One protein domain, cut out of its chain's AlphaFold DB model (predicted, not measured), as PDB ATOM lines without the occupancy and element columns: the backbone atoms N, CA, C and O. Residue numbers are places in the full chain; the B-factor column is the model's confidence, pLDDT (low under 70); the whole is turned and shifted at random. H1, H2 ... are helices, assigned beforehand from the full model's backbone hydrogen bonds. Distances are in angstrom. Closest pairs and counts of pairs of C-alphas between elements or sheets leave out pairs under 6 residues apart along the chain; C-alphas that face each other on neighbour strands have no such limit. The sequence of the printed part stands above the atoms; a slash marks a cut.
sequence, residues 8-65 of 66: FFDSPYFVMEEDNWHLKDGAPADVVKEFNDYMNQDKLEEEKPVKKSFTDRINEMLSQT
ATOM      1  N   PHE A   8      22.950 -49.586  18.323       88.00
ATOM      2  CA  PHE A   8      22.304 -48.813  19.383       88.00
ATOM      3  C   PHE A   8      21.505 -49.689  20.362       88.00
ATOM      4  O   PHE A   8      21.381 -49.298  21.517       88.00
ATOM      5  N   PHE A   9      21.010 -50.874  19.968       88.12
ATOM      6  CA  PHE A   9      20.275 -51.752  20.892       88.12
ATOM      7  C   PHE A   9      21.148 -52.303  22.029       88.12
ATOM      8  O   PHE A   9      20.615 -52.682  23.068       88.12
ATOM      9  N   ASP A  10      22.466 -52.396  21.831       88.69
ATOM     10  CA  ASP A  10      23.417 -52.806  22.872       88.69
ATOM     11  C   ASP A  10      23.960 -51.598  23.663       88.69
ATOM     12  O   ASP A  10      24.788 -51.750  24.563       88.69
ATOM     13  N   SER A  11      23.502 -50.382  23.345       88.88
ATOM     14  CA  SER A  11      23.919 -49.161  24.029       88.88
ATOM     15  C   SER A  11      23.277 -49.052  25.416       88.88
ATOM     16  O   SER A  11      22.058 -49.186  25.533       88.88
ATOM     17  N   PRO A  12      24.029 -48.683  26.472       91.69
ATOM     18  CA  PRO A  12      23.468 -48.465  27.813       91.69
ATOM     19  C   PRO A  12      22.529 -47.246  27.889       91.69
ATOM     20  O   PRO A  12      21.806 -47.056  28.879       91.69
ATOM     21  N   TYR A  13      22.568 -46.408  26.850       92.50
ATOM     22  CA  TYR A  13      21.689 -45.261  26.678       92.50
ATOM     23  C   TYR A  13      20.361 -45.641  26.033       92.50
ATOM     24  O   TYR A  13      19.418 -44.875  26.148       92.50
ATOM     25  N   PHE A  14      20.258 -46.790  25.370       92.56
ATOM     26  CA  PHE A  14      19.009 -47.197  24.749       92.56
ATOM     27  C   PHE A  14      18.043 -47.786  25.773       92.56
ATOM     28  O   PHE A  14      18.423 -48.584  26.632       92.56
ATOM     29  N   VAL A  15      16.789 -47.356  25.680       91.19
ATOM     30  CA  VAL A  15      15.687 -47.800  26.522       91.19
ATOM     31  C   VAL A  15      14.646 -48.445  25.623       91.19
ATOM     32  O   VAL A  15      14.034 -47.790  24.781       91.19
ATOM     33  N   MET A  16      14.472 -49.751  25.810       89.69
ATOM     34  CA  MET A  16      13.441 -50.543  25.151       89.69
ATOM     35  C   MET A  16      12.240 -50.666  26.087       89.69
ATOM     36  O   MET A  16      12.175 -51.584  26.901       89.69
ATOM     37  N   GLU A  17      11.311 -49.724  25.989       89.00
ATOM     38  CA  GLU A  17      10.003 -49.799  26.648       89.00
ATOM     39  C   GLU A  17       8.932 -50.208  25.633       89.00
ATOM     40  O   GLU A  17       9.030 -49.861  24.458       89.00
ATOM     41  N   GLU A  18       7.914 -50.955  26.061       78.50
ATOM     42  CA  GLU A  18       6.756 -51.255  25.207       78.50
ATOM     43  C   GLU A  18       6.158 -49.922  24.710       78.50
ATOM     44  O   GLU A  18       5.807 -49.062  25.513       78.50
ATOM     45  N   ASP A  19       6.157 -49.709  23.389       78.69
ATOM     46  CA  ASP A  19       5.735 -48.480  22.687       78.69
ATOM     47  C   ASP A  19       6.516 -47.174  22.967       78.69
ATOM     48  O   ASP A  19       6.174 -46.131  22.406       78.69
ATOM     49  N   ASN A  20       7.595 -47.193  23.759       86.25
ATOM     50  CA  ASN A  20       8.352 -45.978  24.111       86.25
ATOM     51  C   ASN A  20       9.871 -46.137  23.944       86.25
ATOM     52  O   ASN A  20      10.661 -45.873  24.854       86.25
ATOM     53  N   TRP A  21      10.310 -46.588  22.771       89.88
ATOM     54  CA  TRP A  21      11.742 -46.681  22.474       89.88
ATOM     55  C   TRP A  21      12.369 -45.290  22.410       89.88
ATOM     56  O   TRP A  21      11.974 -44.461  21.593       89.88
ATOM     57  N   HIS A  22      13.373 -45.044  23.249       91.88
ATOM     58  CA  HIS A  22      14.090 -43.772  23.286       91.88
ATOM     59  C   HIS A  22      15.546 -43.952  23.736       91.88
ATOM     60  O   HIS A  22      15.955 -45.007  24.228       91.88
ATOM     61  N   LEU A  23      16.352 -42.906  23.551       92.62
ATOM     62  CA  LEU A  23      17.703 -42.818  24.103       92.62
ATOM     63  C   LEU A  23      17.696 -41.926  25.350       92.62
ATOM     64  O   LEU A  23      17.027 -40.897  25.373       92.62
ATOM     65  N   LYS A  24      18.469 -42.305  26.369       92.69
ATOM     66  CA  LYS A  24      18.740 -41.491  27.560       92.69
ATOM     67  C   LYS A  24      19.548 -40.249  27.200       92.69
ATOM     68  O   LYS A  24      20.360 -40.263  26.269       92.69
ATOM     69  N   ASP A  25      19.401 -39.220  28.025       89.19
ATOM     70  CA  ASP A  25      20.205 -38.006  27.942       89.19
ATOM     71  C   ASP A  25      21.707 -38.317  28.028       89.19
ATOM     72  O   ASP A  25      22.156 -39.156  28.813       89.19
ATOM     73  N   GLY A  26      22.495 -37.635  27.195       89.94
ATOM     74  CA  GLY A  26      23.944 -37.839  27.115       89.94
ATOM     75  C   GLY A  26      24.384 -39.012  26.234       89.94
ATOM     76  O   GLY A  26      25.565 -39.360  26.248       89.94
ATOM     77  N   ALA A  27      23.476 -39.609  25.455       91.44
ATOM     78  CA  ALA A  27      23.839 -40.615  24.463       91.44
ATOM     79  C   ALA A  27      24.907 -40.085  23.475       91.44
ATOM     80  O   ALA A  27      24.812 -38.942  23.016       91.44
ATOM     81  N   PRO A  28      25.913 -40.901  23.105       93.44
ATOM     82  CA  PRO A  28      26.911 -40.517  22.114       93.44
ATOM     83  C   PRO A  28      26.264 -40.171  20.773       93.44
ATOM     84  O   PRO A  28      25.319 -40.840  20.350       93.44
ATOM     85  N   ALA A  29      26.819 -39.183  20.069       92.00
ATOM     86  CA  ALA A  29      26.294 -38.726  18.781       92.00
ATOM     87  C   ALA A  29      26.134 -39.869  17.760       92.00
ATOM     88  O   ALA A  29      25.150 -39.894  17.023       92.00
ATOM     89  N   ASP A  30      27.046 -40.845  17.765       90.81
ATOM     90  CA  ASP A  30      26.983 -42.010  16.875       90.81
ATOM     91  C   ASP A  30      25.761 -42.900  17.157       90.81
ATOM     92  O   ASP A  30      25.086 -43.340  16.228       90.81
ATOM     93  N   VAL A  31      25.431 -43.109  18.438       90.94
ATOM     94  CA  VAL A  31      24.261 -43.893  18.874       90.94
ATOM     95  C   VAL A  31      22.971 -43.153  18.530       90.94
ATOM     96  O   VAL A  31      22.029 -43.755  18.021       90.94
ATOM     97  N   VAL A  32      22.940 -41.837  18.771       91.69
ATOM     98  CA  VAL A  32      21.800 -40.974  18.428       91.69
ATOM     99  C   VAL A  32      21.535 -40.995  16.929       91.69
ATOM    100  O   VAL A  32      20.392 -41.147  16.502       91.69
ATOM    101  N   LYS A  33      22.594 -40.879  16.125       90.81
ATOM    102  CA  LYS A  33      22.490 -40.925  14.672       90.81
ATOM    103  C   LYS A  33      21.930 -42.268  14.198       90.81
ATOM    104  O   LYS A  33      20.987 -42.270  13.419       90.81
ATOM    105  N   GLU A  34      22.470 -43.388  14.676       90.94
ATOM    106  CA  GLU A  34      22.015 -44.722  14.261       90.94
ATOM    107  C   GLU A  34      20.557 -44.996  14.664       90.94
ATOM    108  O   GLU A  34      19.789 -45.519  13.860       90.94
ATOM    109  N   PHE A  35      20.157 -44.598  15.876       90.94
ATOM    110  CA  PHE A  35      18.775 -44.717  16.344       90.94
ATOM    111  C   PHE A  35      17.804 -43.905  15.478       90.94
ATOM    112  O   PHE A  35      16.775 -44.420  15.046       90.94
ATOM    113  N   ASN A  36      18.150 -42.651  15.171       89.25
ATOM    114  CA  ASN A  36      17.334 -41.803  14.303       89.25
ATOM    115  C   ASN A  36      17.256 -42.359  12.877       89.25
ATOM    116  O   ASN A  36      16.184 -42.358  12.278       89.25
ATOM    117  N   ASP A  37      18.373 -42.844  12.330       89.12
ATOM    118  CA  ASP A  37      18.411 -43.463  11.004       89.12
ATOM    119  C   ASP A  37      17.506 -44.707  10.956       89.12
ATOM    120  O   ASP A  37      16.750 -44.871  10.003       89.12
ATOM    121  N   TYR A  38      17.522 -45.542  12.001       86.19
ATOM    122  CA  TYR A  38      16.653 -46.716  12.131       86.19
ATOM    123  C   TYR A  38      15.165 -46.335  12.191       86.19
ATOM    124  O   TYR A  38      14.371 -46.826  11.394       86.19
ATOM    125  N   MET A  39      14.797 -45.384  13.056       84.25
ATOM    126  CA  MET A  39      13.412 -44.910  13.185       84.25
ATOM    127  C   MET A  39      12.880 -44.259  11.900       84.25
ATOM    128  O   MET A  39      11.694 -44.354  11.583       84.25
ATOM    129  N   ASN A  40      13.752 -43.591  11.142       83.38
ATOM    130  CA  ASN A  40      13.391 -42.998   9.857       83.38
ATOM    131  C   ASN A  40      13.289 -44.037   8.733       83.38
ATOM    132  O   ASN A  40      12.454 -43.874   7.845       83.38
ATOM    133  N   GLN A  41      14.106 -45.096   8.753       75.25
ATOM    134  CA  GLN A  41      13.991 -46.201   7.796       75.25
ATOM    135  C   GLN A  41      12.649 -46.925   7.934       75.25
ATOM    136  O   GLN A  41      12.003 -47.160   6.914       75.25
ATOM    137  N   ASP A  42      12.193 -47.183   9.163       63.97
ATOM    138  CA  ASP A  42      10.877 -47.787   9.405       63.97
ATOM    139  C   ASP A  42       9.737 -46.890   8.879       63.97
ATOM    140  O   ASP A  42       8.836 -47.364   8.185       63.97
ATOM    141  N   LYS A  43       9.813 -45.567   9.090       62.59
ATOM    142  CA  LYS A  43       8.826 -44.609   8.542       62.59
ATOM    143  C   LYS A  43       8.816 -44.556   7.010       62.59
ATOM    144  O   LYS A  43       7.755 -44.436   6.404       62.59
ATOM    145  N   LEU A  44       9.981 -44.652   6.371       55.69
ATOM    146  CA  LEU A  44      10.097 -44.658   4.907       55.69
ATOM    147  C   LEU A  44       9.509 -45.928   4.271       55.69
ATOM    148  O   LEU A  44       9.116 -45.899   3.104       55.69
ATOM    149  N   GLU A  45       9.422 -47.038   5.007       53.91
ATOM    150  CA  GLU A  45       8.727 -48.234   4.527       53.91
ATOM    151  C   GLU A  45       7.200 -48.131   4.636       53.91
ATOM    152  O   GLU A  45       6.506 -48.673   3.769       53.91
ATOM    153  N   GLU A  46       6.676 -47.394   5.620       53.84
ATOM    154  CA  GLU A  46       5.241 -47.096   5.740       53.84
ATOM    155  C   GLU A  46       4.738 -46.121   4.660       53.84
ATOM    156  O   GLU A  46       3.581 -46.201   4.250       53.84
ATOM    157  N   GLU A  47       5.612 -45.271   4.109       53.34
ATOM    158  CA  GLU A  47       5.299 -44.398   2.967       53.34
ATOM    159  C   GLU A  47       5.558 -45.040   1.592       53.34
ATOM    160  O   GLU A  47       5.602 -44.346   0.569       53.34
ATOM    161  N   LYS A  48       5.686 -46.372   1.492       48.41
ATOM    162  CA  LYS A  48       5.562 -46.999   0.167       48.41
ATOM    163  C   LYS A  48       4.165 -46.652  -0.358       48.41
ATOM    164  O   LYS A  48       3.185 -47.017   0.293       48.41
ATOM    165  N   PRO A  49       4.031 -45.976  -1.521       54.00
ATOM    166  CA  PRO A  49       2.719 -45.678  -2.063       54.00
ATOM    167  C   PRO A  49       2.009 -47.014  -2.200       54.00
ATOM    168  O   PRO A  49       2.523 -47.908  -2.883       54.00
ATOM    169  N   VAL A  50       0.873 -47.159  -1.506       62.00
ATOM    170  CA  VAL A  50      -0.060 -48.272  -1.685       62.00
ATOM    171  C   VAL A  50      -0.105 -48.502  -3.181       62.00
ATOM    172  O   VAL A  50      -0.503 -47.601  -3.925       62.00
ATOM    173  N   LYS A  51       0.448 -49.628  -3.649       62.25
ATOM    174  CA  LYS A  51       0.481 -49.917  -5.081       62.25
ATOM    175  C   LYS A  51      -0.978 -49.895  -5.496       62.25
ATOM    176  O   LYS A  51      -1.679 -50.841  -5.149       62.25
ATOM    177  N   LYS A  52      -1.424 -48.800  -6.141       60.84
ATOM    178  CA  LYS A  52      -2.822 -48.608  -6.541       60.84
ATOM    179  C   LYS A  52      -3.268 -49.924  -7.140       60.84
ATOM    180  O   LYS A  52      -2.647 -50.379  -8.113       60.84
ATOM    181  N   SER A  53      -4.249 -50.548  -6.496       70.56
ATOM    182  CA  SER A  53      -4.753 -51.840  -6.921       70.56
ATOM    183  C   SER A  53      -5.173 -51.713  -8.383       70.56
ATOM    184  O   SER A  53      -5.530 -50.630  -8.854       70.56
ATOM    185  N   PHE A  54      -5.129 -52.810  -9.134       76.88
ATOM    186  CA  PHE A  54      -5.615 -52.816 -10.513       76.88
ATOM    187  C   PHE A  54      -7.036 -52.226 -10.616       76.88
ATOM    188  O   PHE A  54      -7.343 -51.505 -11.563       76.88
ATOM    189  N   THR A  55      -7.857 -52.432  -9.583       77.06
ATOM    190  CA  THR A  55      -9.193 -51.839  -9.436       77.06
ATOM    191  C   THR A  55      -9.174 -50.314  -9.310       77.06
ATOM    192  O   THR A  55      -9.975 -49.647  -9.959       77.06
ATOM    193  N   ASP A  56      -8.237 -49.748  -8.545       80.19
ATOM    194  CA  ASP A  56      -8.109 -48.293  -8.370       80.19
ATOM    195  C   ASP A  56      -7.712 -47.625  -9.688       80.19
ATOM    196  O   ASP A  56      -8.232 -46.569 -10.044       80.19
ATOM    197  N   ARG A  57      -6.842 -48.292 -10.458       80.69
ATOM    198  CA  ARG A  57      -6.432 -47.839 -11.794       80.69
ATOM    199  C   ARG A  57      -7.589 -47.888 -12.795       80.69
ATOM    200  O   ARG A  57      -7.717 -46.973 -13.601       80.69
ATOM    201  N   ILE A  58      -8.438 -48.920 -12.748       84.75
ATOM    202  CA  ILE A  58      -9.627 -49.009 -13.613       84.75
ATOM    203  C   ILE A  58     -10.617 -47.888 -13.302       84.75
ATOM    204  O   ILE A  58     -11.073 -47.219 -14.225       84.75
ATOM    205  N   ASN A  59     -10.925 -47.649 -12.028       83.50
ATOM    206  CA  ASN A  59     -11.872 -46.602 -11.640       83.50
ATOM    207  C   ASN A  59     -11.386 -45.204 -12.056       83.50
ATOM    208  O   ASN A  59     -12.180 -44.389 -12.522       83.50
ATOM    209  N   GLU A  60     -10.079 -44.945 -11.959       83.25
ATOM    210  CA  GLU A  60      -9.457 -43.700 -12.424       83.25
ATOM    211  C   GLU A  60      -9.524 -43.545 -13.953       83.25
ATOM    212  O   GLU A  60      -9.872 -42.470 -14.438       83.25
ATOM    213  N   MET A  61      -9.266 -44.616 -14.718       81.12
ATOM    214  CA  MET A  61      -9.423 -44.601 -16.181       81.12
ATOM    215  C   MET A  61     -10.878 -44.365 -16.598       81.12
ATOM    216  O   MET A  61     -11.136 -43.601 -17.520       81.12
ATOM    217  N   LEU A  62     -11.839 -44.982 -15.906       82.00
ATOM    218  CA  LEU A  62     -13.265 -44.801 -16.189       82.00
ATOM    219  C   LEU A  62     -13.763 -43.395 -15.826       82.00
ATOM    220  O   LEU A  62     -14.659 -42.878 -16.490       82.00
ATOM    221  N   SER A  63     -13.172 -42.757 -14.810       78.00
ATOM    222  CA  SER A  63     -13.521 -41.392 -14.401       78.00
ATOM    223  C   SER A  63     -13.062 -40.316 -15.389       78.00
ATOM    224  O   SER A  63     -13.620 -39.222 -15.363       78.00
ATOM    225  N   GLN A  64     -12.056 -40.588 -16.226       71.00
ATOM    226  CA  GLN A  64     -11.540 -39.629 -17.215       71.00
ATOM    227  C   GLN A  64     -12.323 -39.636 -18.536       71.00
ATOM    228  O   GLN A  64     -12.171 -38.727 -19.345       71.00
ATOM    229  N   THR A  65     -13.177 -40.636 -18.757       72.19
ATOM    230  CA  THR A  65     -13.938 -40.810 -20.007       72.19
ATOM    231  C   THR A  65     -15.322 -40.147 -19.954       72.19
ATOM    232  O   THR A  65     -16.246 -40.603 -20.630       72.19
TER     233      THR A  65
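This is residues 8 to 65 of the 66 residues of an uncharacterized protein of Methanobrevibacter sp (UniProt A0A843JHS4). One long helix, H1, runs out of a small compact head and leads through an outstretched link to a second, shorter helix, H2, at the far tip. The head, residues 8 to 39, holds the first part of H1 and a looped stretch, residues 8 to 28, that folds round on itself beside the beginning of H1; residues 40 to 65 stick out from it as a long arm. The printed part has 58 residues with two named helices, H1 then H2, and no named strand; it is all helix by class, though under half of the residues, 28 of 58, are in named elements. It is extended, a rod spanning 61 by 23 by 16 A, with a radius of gyration of the C-alphas of 19.9 A.

H1, residues 29 to 46, and H2, residues 54 to 63, are apart, with no C-alpha of the one within 8 A of the other. A short link of 7 residues joins them. Residues 40 to 65 stand free, of which 40 to 46 belong to H1 and 54 to 63 to H2. Before H1, residues 14 to 15 pair with residues 22 to 23, antiparallel, in stretches too short to be named strands. In H1 and H2 every O i to N i+4 pair is within hydrogen-bond range.

H1 begins at C-alpha 29 at (26.294, -38.726, 18.781) and measures 26.1 A to C-alpha 46 at (5.241, -47.096, 5.740). H2 measures 14.4 A and ends at C-alpha 63 at (-13.521, -41.392, -14.401).

The two C-alphas farthest apart, those of Pro 12 and Thr 65, are 61.2 A from each other. Without the stretch that stands free, the body of 32 residues spans 24 by 17 by 15 A. The printed part has no cut. Its mean pLDDT is 80.6, and residues 42 to 52 are under 70.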